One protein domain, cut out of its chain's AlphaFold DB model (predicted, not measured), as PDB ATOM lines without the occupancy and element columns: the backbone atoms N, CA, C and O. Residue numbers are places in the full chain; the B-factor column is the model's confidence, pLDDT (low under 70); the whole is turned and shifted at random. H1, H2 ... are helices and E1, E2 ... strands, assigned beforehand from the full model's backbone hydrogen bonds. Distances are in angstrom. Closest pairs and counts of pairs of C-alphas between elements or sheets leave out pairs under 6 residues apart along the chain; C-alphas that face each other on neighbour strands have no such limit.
ATOM      1  N   TYR A  16     176.169 213.465 235.367       83.75
ATOM      2  CA  TYR A  16     177.457 213.838 235.944       83.75
ATOM      3  C   TYR A  16     177.321 214.126 237.438       83.75
ATOM      4  O   TYR A  16     176.425 214.854 237.867       83.75
ATOM      5  N   SER A  17     178.232 213.576 238.238       84.31
ATOM      6  CA  SER A  17     178.365 213.949 239.644       84.31
ATOM      7  C   SER A  17     178.859 215.395 239.792       84.31
ATOM      8  O   SER A  17     179.512 215.915 238.883       84.31
ATOM      9  N   PRO A  18     178.694 216.013 240.974       85.44
ATOM     10  CA  PRO A  18     179.493 217.175 241.355       85.44
ATOM     11  C   PRO A  18     181.002 216.899 241.249       85.44
ATOM     12  O   PRO A  18     181.425 215.734 241.247       85.44
ATOM     13  N   LEU A  19     181.803 217.969 241.187       87.38
ATOM     14  CA  LEU A  19     183.263 217.877 241.258       87.38
ATOM     15  C   LEU A  19     183.680 217.185 242.555       87.38
ATOM     16  O   LEU A  19     183.202 217.520 243.639       87.38
ATOM     17  N   GLN A  20     184.578 216.218 242.431       89.69
ATOM     18  CA  GLN A  20     185.089 215.436 243.546       89.69
ATOM     19  C   GLN A  20     186.540 215.029 243.299       89.69
ATOM     20  O   GLN A  20     187.025 215.039 242.166       89.69
ATOM     21  N   VAL A  21     187.235 214.648 244.369       92.00
ATOM     22  CA  VAL A  21     188.587 214.097 244.267       92.00
ATOM     23  C   VAL A  21     188.518 212.650 243.782       92.00
ATOM     24  O   VAL A  21     187.900 211.794 244.412       92.00
ATOM     25  N   LEU A  22     189.207 212.369 242.682       90.88
ATOM     26  CA  LEU A  22     189.329 211.058 242.058       90.88
ATOM     27  C   LEU A  22     190.783 210.567 242.113       90.88
ATOM     28  O   LEU A  22     191.733 211.353 242.149       90.88
ATOM     29  N   LYS A  23     190.967 209.243 242.125       91.50
ATOM     30  CA  LYS A  23     192.283 208.587 242.157       91.50
ATOM     31  C   LYS A  23     192.574 207.900 240.825       91.50
ATOM     32  O   LYS A  23     191.725 207.212 240.272       91.50
ATOM     33  N   SER A  24     193.800 208.052 240.342       85.94
ATOM     34  CA  SER A  24     194.356 207.372 239.169       85.94
ATOM     35  C   SER A  24     195.650 206.635 239.533       85.94
ATOM     36  O   SER A  24     196.163 206.775 240.645       85.94
ATOM     37  N   ALA A  25     196.226 205.896 238.578       87.75
ATOM     38  CA  ALA A  25     197.549 205.289 238.738       87.75
ATOM     39  C   ALA A  25     198.674 206.326 238.951       87.75
ATOM     40  O   ALA A  25     199.681 206.009 239.578       87.75
ATOM     41  N   ALA A  26     198.495 207.558 238.461       83.44
ATOM     42  CA  ALA A  26     199.490 208.628 238.531       83.44
ATOM     43  C   ALA A  26     199.342 209.543 239.765       83.44
ATOM     44  O   ALA A  26     200.163 210.435 239.963       83.44
ATOM     45  N   GLY A  27     198.306 209.349 240.592       90.19
ATOM     46  CA  GLY A  27     198.004 210.215 241.737       90.19
ATOM     47  C   GLY A  27     196.532 210.616 241.799       90.19
ATOM     48  O   GLY A  27     195.660 209.880 241.332       90.19
ATOM     49  N   TYR A  28     196.251 211.784 242.372       92.12
ATOM     50  CA  TYR A  28     194.896 212.293 242.614       92.12
ATOM     51  C   TYR A  28     194.567 213.454 241.679       92.12
ATOM     52  O   TYR A  28     195.466 214.170 241.268       92.12
ATOM     53  N   TYR A  29     193.302 213.658 241.337       89.81
ATOM     54  CA  TYR A  29     192.847 214.780 240.509       89.81
ATOM     55  C   TYR A  29     191.407 215.141 240.875       89.81
ATOM     56  O   TYR A  29     190.752 214.399 241.604       89.81
ATOM     57  N   ILE A  30     190.915 216.273 240.390       89.50
ATOM     58  CA  ILE A  30     189.529 216.699 240.551       89.50
ATOM     59  C   ILE A  30     188.805 216.468 239.233       89.50
ATOM     60  O   ILE A  30     189.306 216.806 238.158       89.50
ATOM     61  N   GLY A  31     187.625 215.875 239.322       88.75
ATOM     62  CA  GLY A  31     186.797 215.627 238.159       88.75
ATOM     63  C   GLY A  31     185.378 215.255 238.535       88.75
ATOM     64  O   GLY A  31     184.985 215.282 239.703       88.75
ATOM     65  N   THR A  32     184.615 214.887 237.520       88.31
ATOM     66  CA  THR A  32     183.244 214.393 237.652       88.31
ATOM     67  C   THR A  32     183.174 212.913 237.287       88.31
ATOM     68  O   THR A  32     184.019 212.396 236.556       88.31
ATOM     69  N   ILE A  33     182.169 212.211 237.801       89.12
ATOM     70  CA  ILE A  33     181.832 210.844 237.394       89.12
ATOM     71  C   ILE A  33     180.624 210.930 236.472       89.12
ATOM     72  O   ILE A  33     179.601 211.480 236.877       89.12
ATOM     73  N   TYR A  34     180.737 210.376 235.269       86.94
ATOM     74  CA  TYR A  34     179.602 210.140 234.390       86.94
ATOM     75  C   TYR A  34     178.964 208.794 234.735       86.94
ATOM     76  O   TYR A  34     179.657 207.808 234.981       86.94
ATOM     77  N   THR A  35     177.638 208.773 234.800       88.31
ATOM     78  CA  THR A  35     176.827 207.565 234.933       88.31
ATOM     79  C   THR A  35     175.970 207.431 233.684       88.31
ATOM     80  O   THR A  35     175.207 208.347 233.357       88.31
ATOM     81  N   ASP A  36     176.111 206.316 232.977       85.25
ATOM     82  CA  ASP A  36     175.345 206.059 231.763       85.25
ATOM     83  C   ASP A  36     173.891 205.636 232.061       85.25
ATOM     84  O   ASP A  36     173.425 205.633 233.204       85.25
ATOM     85  N   GLU A  37     173.130 205.321 231.013       84.38
ATOM     86  CA  GLU A  37     171.733 204.889 231.143       84.38
ATOM     87  C   GLU A  37     171.557 203.485 231.746       84.38
ATOM     88  O   GLU A  37     170.457 203.148 232.188       84.38
ATOM     89  N   TYR A  38     172.628 202.693 231.795       86.56
ATOM     90  CA  TYR A  38     172.669 201.356 232.383       86.56
ATOM     91  C   TYR A  38     173.148 201.379 233.845       86.56
ATOM     92  O   TYR A  38     172.996 200.388 234.561       86.56
ATOM     93  N   GLY A  39     173.637 202.530 234.320       84.44
ATOM     94  CA  GLY A  39     174.140 202.736 235.676       84.44
ATOM     95  C   GLY A  39     175.647 202.512 235.818       84.44
ATOM     96  O   GLY A  39     176.157 202.558 236.945       84.44
ATOM     97  N   ASP A  40     176.357 202.292 234.713       87.94
ATOM     98  CA  ASP A  40     177.803 202.136 234.701       87.94
ATOM     99  C   ASP A  40     178.487 203.489 234.917       87.94
ATOM    100  O   ASP A  40     178.049 204.529 234.423       87.94
ATOM    101  N   LYS A  41     179.557 203.475 235.722       88.94
ATOM    102  CA  LYS A  41     180.270 204.681 236.157       88.94
ATOM    103  C   LYS A  41     181.627 204.782 235.489       88.94
ATOM    104  O   LYS A  41     182.458 203.887 235.638       88.94
ATOM    105  N   GLU A  42     181.892 205.925 234.878       85.38
ATOM    106  CA  GLU A  42     183.175 206.239 234.256       85.38
ATOM    107  C   GLU A  42     183.631 207.673 234.572       85.38
ATOM    108  O   GLU A  42     182.834 208.505 235.018       85.38
ATOM    109  N   PRO A  43     184.929 207.991 234.414       80.62
ATOM    110  CA  PRO A  43     185.412 209.358 234.571       80.62
ATOM    111  C   PRO A  43     184.745 210.265 233.529       80.62
ATOM    112  O   PRO A  43     184.933 210.070 232.334       80.62
ATOM    113  N   GLY A  44     183.971 211.251 233.984       78.19
ATOM    114  CA  GLY A  44     183.220 212.150 233.108       78.19
ATOM    115  C   GLY A  44     184.099 213.240 232.497       78.19
ATOM    116  O   GLY A  44     184.213 213.355 231.282       78.19
ATOM    117  N   SER A  45     184.751 214.035 233.343       73.50
ATOM    118  CA  SER A  45     185.720 215.051 232.924       73.50
ATOM    119  C   SER A  45     186.857 215.135 233.934       73.50
ATOM    120  O   SER A  45     186.656 214.920 235.135       73.50
ATOM    121  N   ARG A  46     188.061 215.427 233.433       81.56
ATOM    122  CA  ARG A  46     189.210 215.807 234.255       81.56
ATOM    123  C   ARG A  46     189.301 217.321 234.237       81.56
ATOM    124  O   ARG A  46     189.695 217.903 233.230       81.56
ATOM    125  N   ASP A  47     188.985 217.919 235.372       78.75
ATOM    126  CA  ASP A  47     188.908 219.366 235.518       78.75
ATOM    127  C   ASP A  47     190.137 219.936 236.249       78.75
ATOM    128  O   ASP A  47     190.221 221.131 236.474       78.75
ATOM    129  N   SER A  48     191.125 219.112 236.618       79.88
ATOM    130  CA  SER A  48     192.394 219.595 237.180       79.88
ATOM    131  C   SER A  48     193.604 218.754 236.769       79.88
ATOM    132  O   SER A  48     193.481 217.606 236.334       79.88
ATOM    133  N   GLY A  49     194.796 219.298 237.033       81.94
ATOM    134  CA  GLY A  49     196.049 218.541 237.049       81.94
ATOM    135  C   GLY A  49     196.124 217.503 238.179       81.94
ATOM    136  O   GLY A  49     195.192 217.344 238.977       81.94
ATOM    137  N   TYR A  50     197.254 216.791 238.241       86.44
ATOM    138  CA  TYR A  50     197.503 215.769 239.256       86.44
ATOM    139  C   TYR A  50     198.078 216.348 240.552       86.44
ATOM    140  O   TYR A  50     198.983 217.180 240.552       86.44
ATOM    141  N   PHE A  51     197.612 215.806 241.669       88.19
ATOM    142  CA  PHE A  51     198.099 216.057 243.013       88.19
ATOM    143  C   PHE A  51     198.778 214.803 243.563       88.19
ATOM    144  O   PHE A  51     198.309 213.676 243.386       88.19
ATOM    145  N   ALA A  52     199.870 215.015 244.296       88.06
ATOM    146  CA  ALA A  52     200.624 213.935 244.929       88.06
ATOM    147  C   ALA A  52     199.830 213.212 246.034       88.06
ATOM    148  O   ALA A  52     200.056 212.030 246.275       88.06
ATOM    149  N   THR A  53     198.906 213.907 246.709       92.50
ATOM    150  CA  THR A  53     198.096 213.351 247.805       92.50
ATOM    151  C   THR A  53     196.630 213.750 247.676       92.50
ATOM    152  O   THR A  53     196.305 214.790 247.097       92.50
ATOM    153  N   GLN A  54     195.749 212.932 248.258       92.44
ATOM    154  CA  GLN A  54     194.311 213.200 248.308       92.44
ATOM    155  C   GLN A  54     194.001 214.510 249.037       92.44
ATOM    156  O   GLN A  54     193.157 215.271 248.583       92.44
ATOM    157  N   GLU A  55     194.706 214.800 250.134       93.06
ATOM    158  CA  GLU A  55     194.493 216.019 250.926       93.06
ATOM    159  C   GLU A  55     194.780 217.282 250.117       93.06
ATOM    160  O   GLU A  55     194.010 218.233 250.189       93.06
ATOM    161  N   LYS A  56     195.836 217.285 249.291       89.06
ATOM    162  CA  LYS A  56     196.141 218.424 248.411       89.06
ATOM    163  C   LYS A  56     195.061 218.629 247.351       89.06
ATOM    164  O   LYS A  56     194.683 219.765 247.086       89.06
ATOM    165  N   ALA A  57     194.554 217.537 246.777       89.56
ATOM    166  CA  ALA A  57     193.441 217.605 245.835       89.56
ATOM    167  C   ALA A  57     192.167 218.131 246.512       89.56
ATOM    168  O   ALA A  57     191.480 218.975 245.947       89.56
ATOM    169  N   GLN A  58     191.875 217.687 247.739       91.19
ATOM    170  CA  GLN A  58     190.694 218.132 248.477       91.19
ATOM    171  C   GLN A  58     190.792 219.608 248.874       91.19
ATOM    172  O   GLN A  58     189.851 220.353 248.648       91.19
ATOM    173  N   GLN A  59     191.947 220.060 249.368       89.00
ATOM    174  CA  GLN A  59     192.178 221.476 249.683       89.00
ATOM    175  C   GLN A  59     191.985 222.378 248.456       89.00
ATOM    176  O   GLN A  59     191.414 223.467 248.560       89.00
ATOM    177  N   PHE A  60     192.446 221.925 247.286       86.94
ATOM    178  CA  PHE A  60     192.224 222.646 246.037       86.94
ATOM    179  C   PHE A  60     190.739 222.659 245.665       86.94
ATOM    180  O   PHE A  60     190.210 223.723 245.357       86.94
ATOM    181  N   LEU A  61     190.047 221.520 245.762       87.31
ATOM    182  CA  LEU A  61     188.607 221.441 245.520       87.31
ATOM    183  C   LEU A  61     187.821 222.382 246.445       87.31
ATOM    184  O   LEU A  61     186.948 223.102 245.969       87.31
ATOM    185  N   ASP A  62     188.152 222.439 247.733       88.00
ATOM    186  CA  ASP A  62     187.486 223.310 248.711       88.00
ATOM    187  C   ASP A  62     187.710 224.799 248.387       88.00
ATOM    188  O   ASP A  62     186.793 225.621 248.491       88.00
ATOM    189  N   THR A  63     188.918 225.145 247.927       83.50
ATOM    190  CA  THR A  63     189.261 226.500 247.464       83.50
ATOM    191  C   THR A  63     188.457 226.871 246.217       83.50
ATOM    192  O   THR A  63     187.834 227.930 246.173       83.50
ATOM    193  N   VAL A  64     188.413 225.978 245.225       79.62
ATOM    194  CA  VAL A  64     187.683 226.168 243.962       79.62
ATOM    195  C   VAL A  64     186.164 226.201 244.168       79.62
ATOM    196  O   VAL A  64     185.455 226.934 243.488       79.62
ATOM    197  N   SER A  65     185.649 225.460 245.145       74.88
ATOM    198  CA  SER A  65     184.223 225.471 245.495       74.88
ATOM    199  C   SER A  65     183.798 226.762 246.203       74.88
ATOM    200  O   SER A  65     182.612 227.084 246.239       74.88
ATOM    201  N   SER A  66     184.759 227.502 246.768       73.56
ATOM    202  CA  SER A  66     184.522 228.751 247.503       73.56
ATOM    203  C   SER A  66     184.596 230.007 246.624       73.56
ATOM    204  O   SER A  66     184.295 231.101 247.102       73.56
ATOM    205  N   VAL A  67     184.998 229.882 245.355       70.50
ATOM    206  CA  VAL A  67     185.098 231.008 244.413       70.50
ATOM    207  C   VAL A  67     183.880 231.092 243.495       70.50
ATOM    208  O   VAL A  67     183.277 230.086 243.133       70.50
ATOM    209  N   ALA A  68     183.524 232.312 243.085       60.44
ATOM    210  CA  ALA A  68     182.340 232.559 242.256       60.44
ATOM    211  C   ALA A  68     182.423 231.930 240.849       60.44
ATOM    212  O   ALA A  68     181.386 231.579 240.293       60.44
ATOM    213  N   ASN A  69     183.638 231.752 240.311       65.81
ATOM    214  CA  ASN A  69     183.903 231.131 239.008       65.81
ATOM    215  C   ASN A  69     184.920 229.981 239.151       65.81
ATOM    216  O   ASN A  69     186.121 230.183 238.966       65.81
ATOM    217  N   PRO A  70     184.465 228.761 239.479       61.56
ATOM    218  CA  PRO A  70     185.330 227.591 239.655       61.56
ATOM    219  C   PRO A  70     186.135 227.233 238.397       61.56
ATOM    220  O   PRO A  70     187.280 226.795 238.486       61.56
ATOM    221  N   GLN A  71     185.546 227.450 237.215       61.72
ATOM    222  CA  GLN A  71     186.136 227.075 235.927       61.72
ATOM    223  C   GLN A  71     187.451 227.804 235.610       61.72
ATOM    224  O   GLN A  71     188.285 227.232 234.909       61.72
ATOM    225  N   ASP A  72     187.652 229.013 236.145       59.62
ATOM    226  CA  ASP A  72     188.874 229.802 235.933       59.62
ATOM    227  C   ASP A  72     190.098 229.119 236.570       59.62
ATOM    228  O   ASP A  72     191.198 229.189 236.039       59.62
ATOM    229  N   TYR A  73     189.907 228.370 237.661       59.47
ATOM    230  CA  TYR A  73     190.984 227.660 238.367       59.47
ATOM    231  C   TYR A  73     191.214 226.236 237.849       59.47
ATOM    232  O   TYR A  73     192.260 225.638 238.097       59.47
ATOM    233  N   LEU A  74     190.224 225.681 237.151       64.50
ATOM    234  CA  LEU A  74     190.239 224.321 236.611       64.50
ATOM    235  C   LEU A  74     190.889 224.271 235.214       64.50
ATOM    236  O   LEU A  74     191.491 223.270 234.838       64.50
ATOM    237  N   ARG A  75     190.811 225.368 234.447       55.38
ATOM    238  CA  ARG A  75     191.313 225.441 233.062       55.38
ATOM    239  C   ARG A  75     192.737 225.983 232.904       55.38
ATOM    240  O   ARG A  75     193.293 225.833 231.820       55.38
ATOM    241  N   ASP A  76     193.328 226.575 233.942       44.56
ATOM    242  CA  ASP A  76     194.605 227.307 233.833       44.56
ATOM    243  C   ASP A  76     195.872 226.484 234.134       44.56
ATOM    244  O   ASP A  76     196.986 227.015 234.150       44.56
TER     245      ASP A  76
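Overview. This is residues 16 to 76 of the 78 residues of an uncharacterized protein of Noviherbaspirillum galbum (UniProt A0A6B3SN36). A small, strongly twisted meander of three strands, each the antiparallel neighbour of the one before, has H1 packed over one face at E1 and E2, making two layers; short H2 lies near H1, not on the sheet. E2 bends by 73 degrees at residue 30, and its pairing is staggered: it pairs with E1 over its residues 27 to 31 and with E3 over its residues 31 to 35. The printed part has 61 residues, ordered E1, E2, E3, H1, H2, mixed in class and compact, with a radius of gyration of the C-alphas of 11.8 A and spans of 34 by 28 by 17 A.

Arrangement. E1, residues 20 to 24, and E2, residues 27 to 35, form a hairpin, with N 22 and O 29 2.8 A apart. E2 and E3, residues 41 to 46, form another, with N 34 and O 42 2.8 A apart. H1, residues 54 to 65, is on the sheet at a height of 8.7 A, slantwise to E2 at 46 degrees on the local plane; their closest C-alphas, of Tyr 28 and Gln 54, are 5.8 A apart. H1 has every O i to N i+4 pair within hydrogen-bond range; H2, residues 71 to 74, is too short for one. H1 and H2 are close but not clearly touching.

Along the chain. E1, 13.0 A, begins at C-alpha 20 (185.089, 215.436, 243.546). E2 is 22.4 A, E3 14.4 A and H1 16.1 A long; H2, 5.0 A, ends at C-alpha 74 (190.239, 224.321, 236.611).

Size, cuts and confidence. The farthest C-alphas, of Tyr 38 and Val 67, are 34.3 A apart. The printed part has no cut and no long link; residues 68 to 76 have pLDDT under 70.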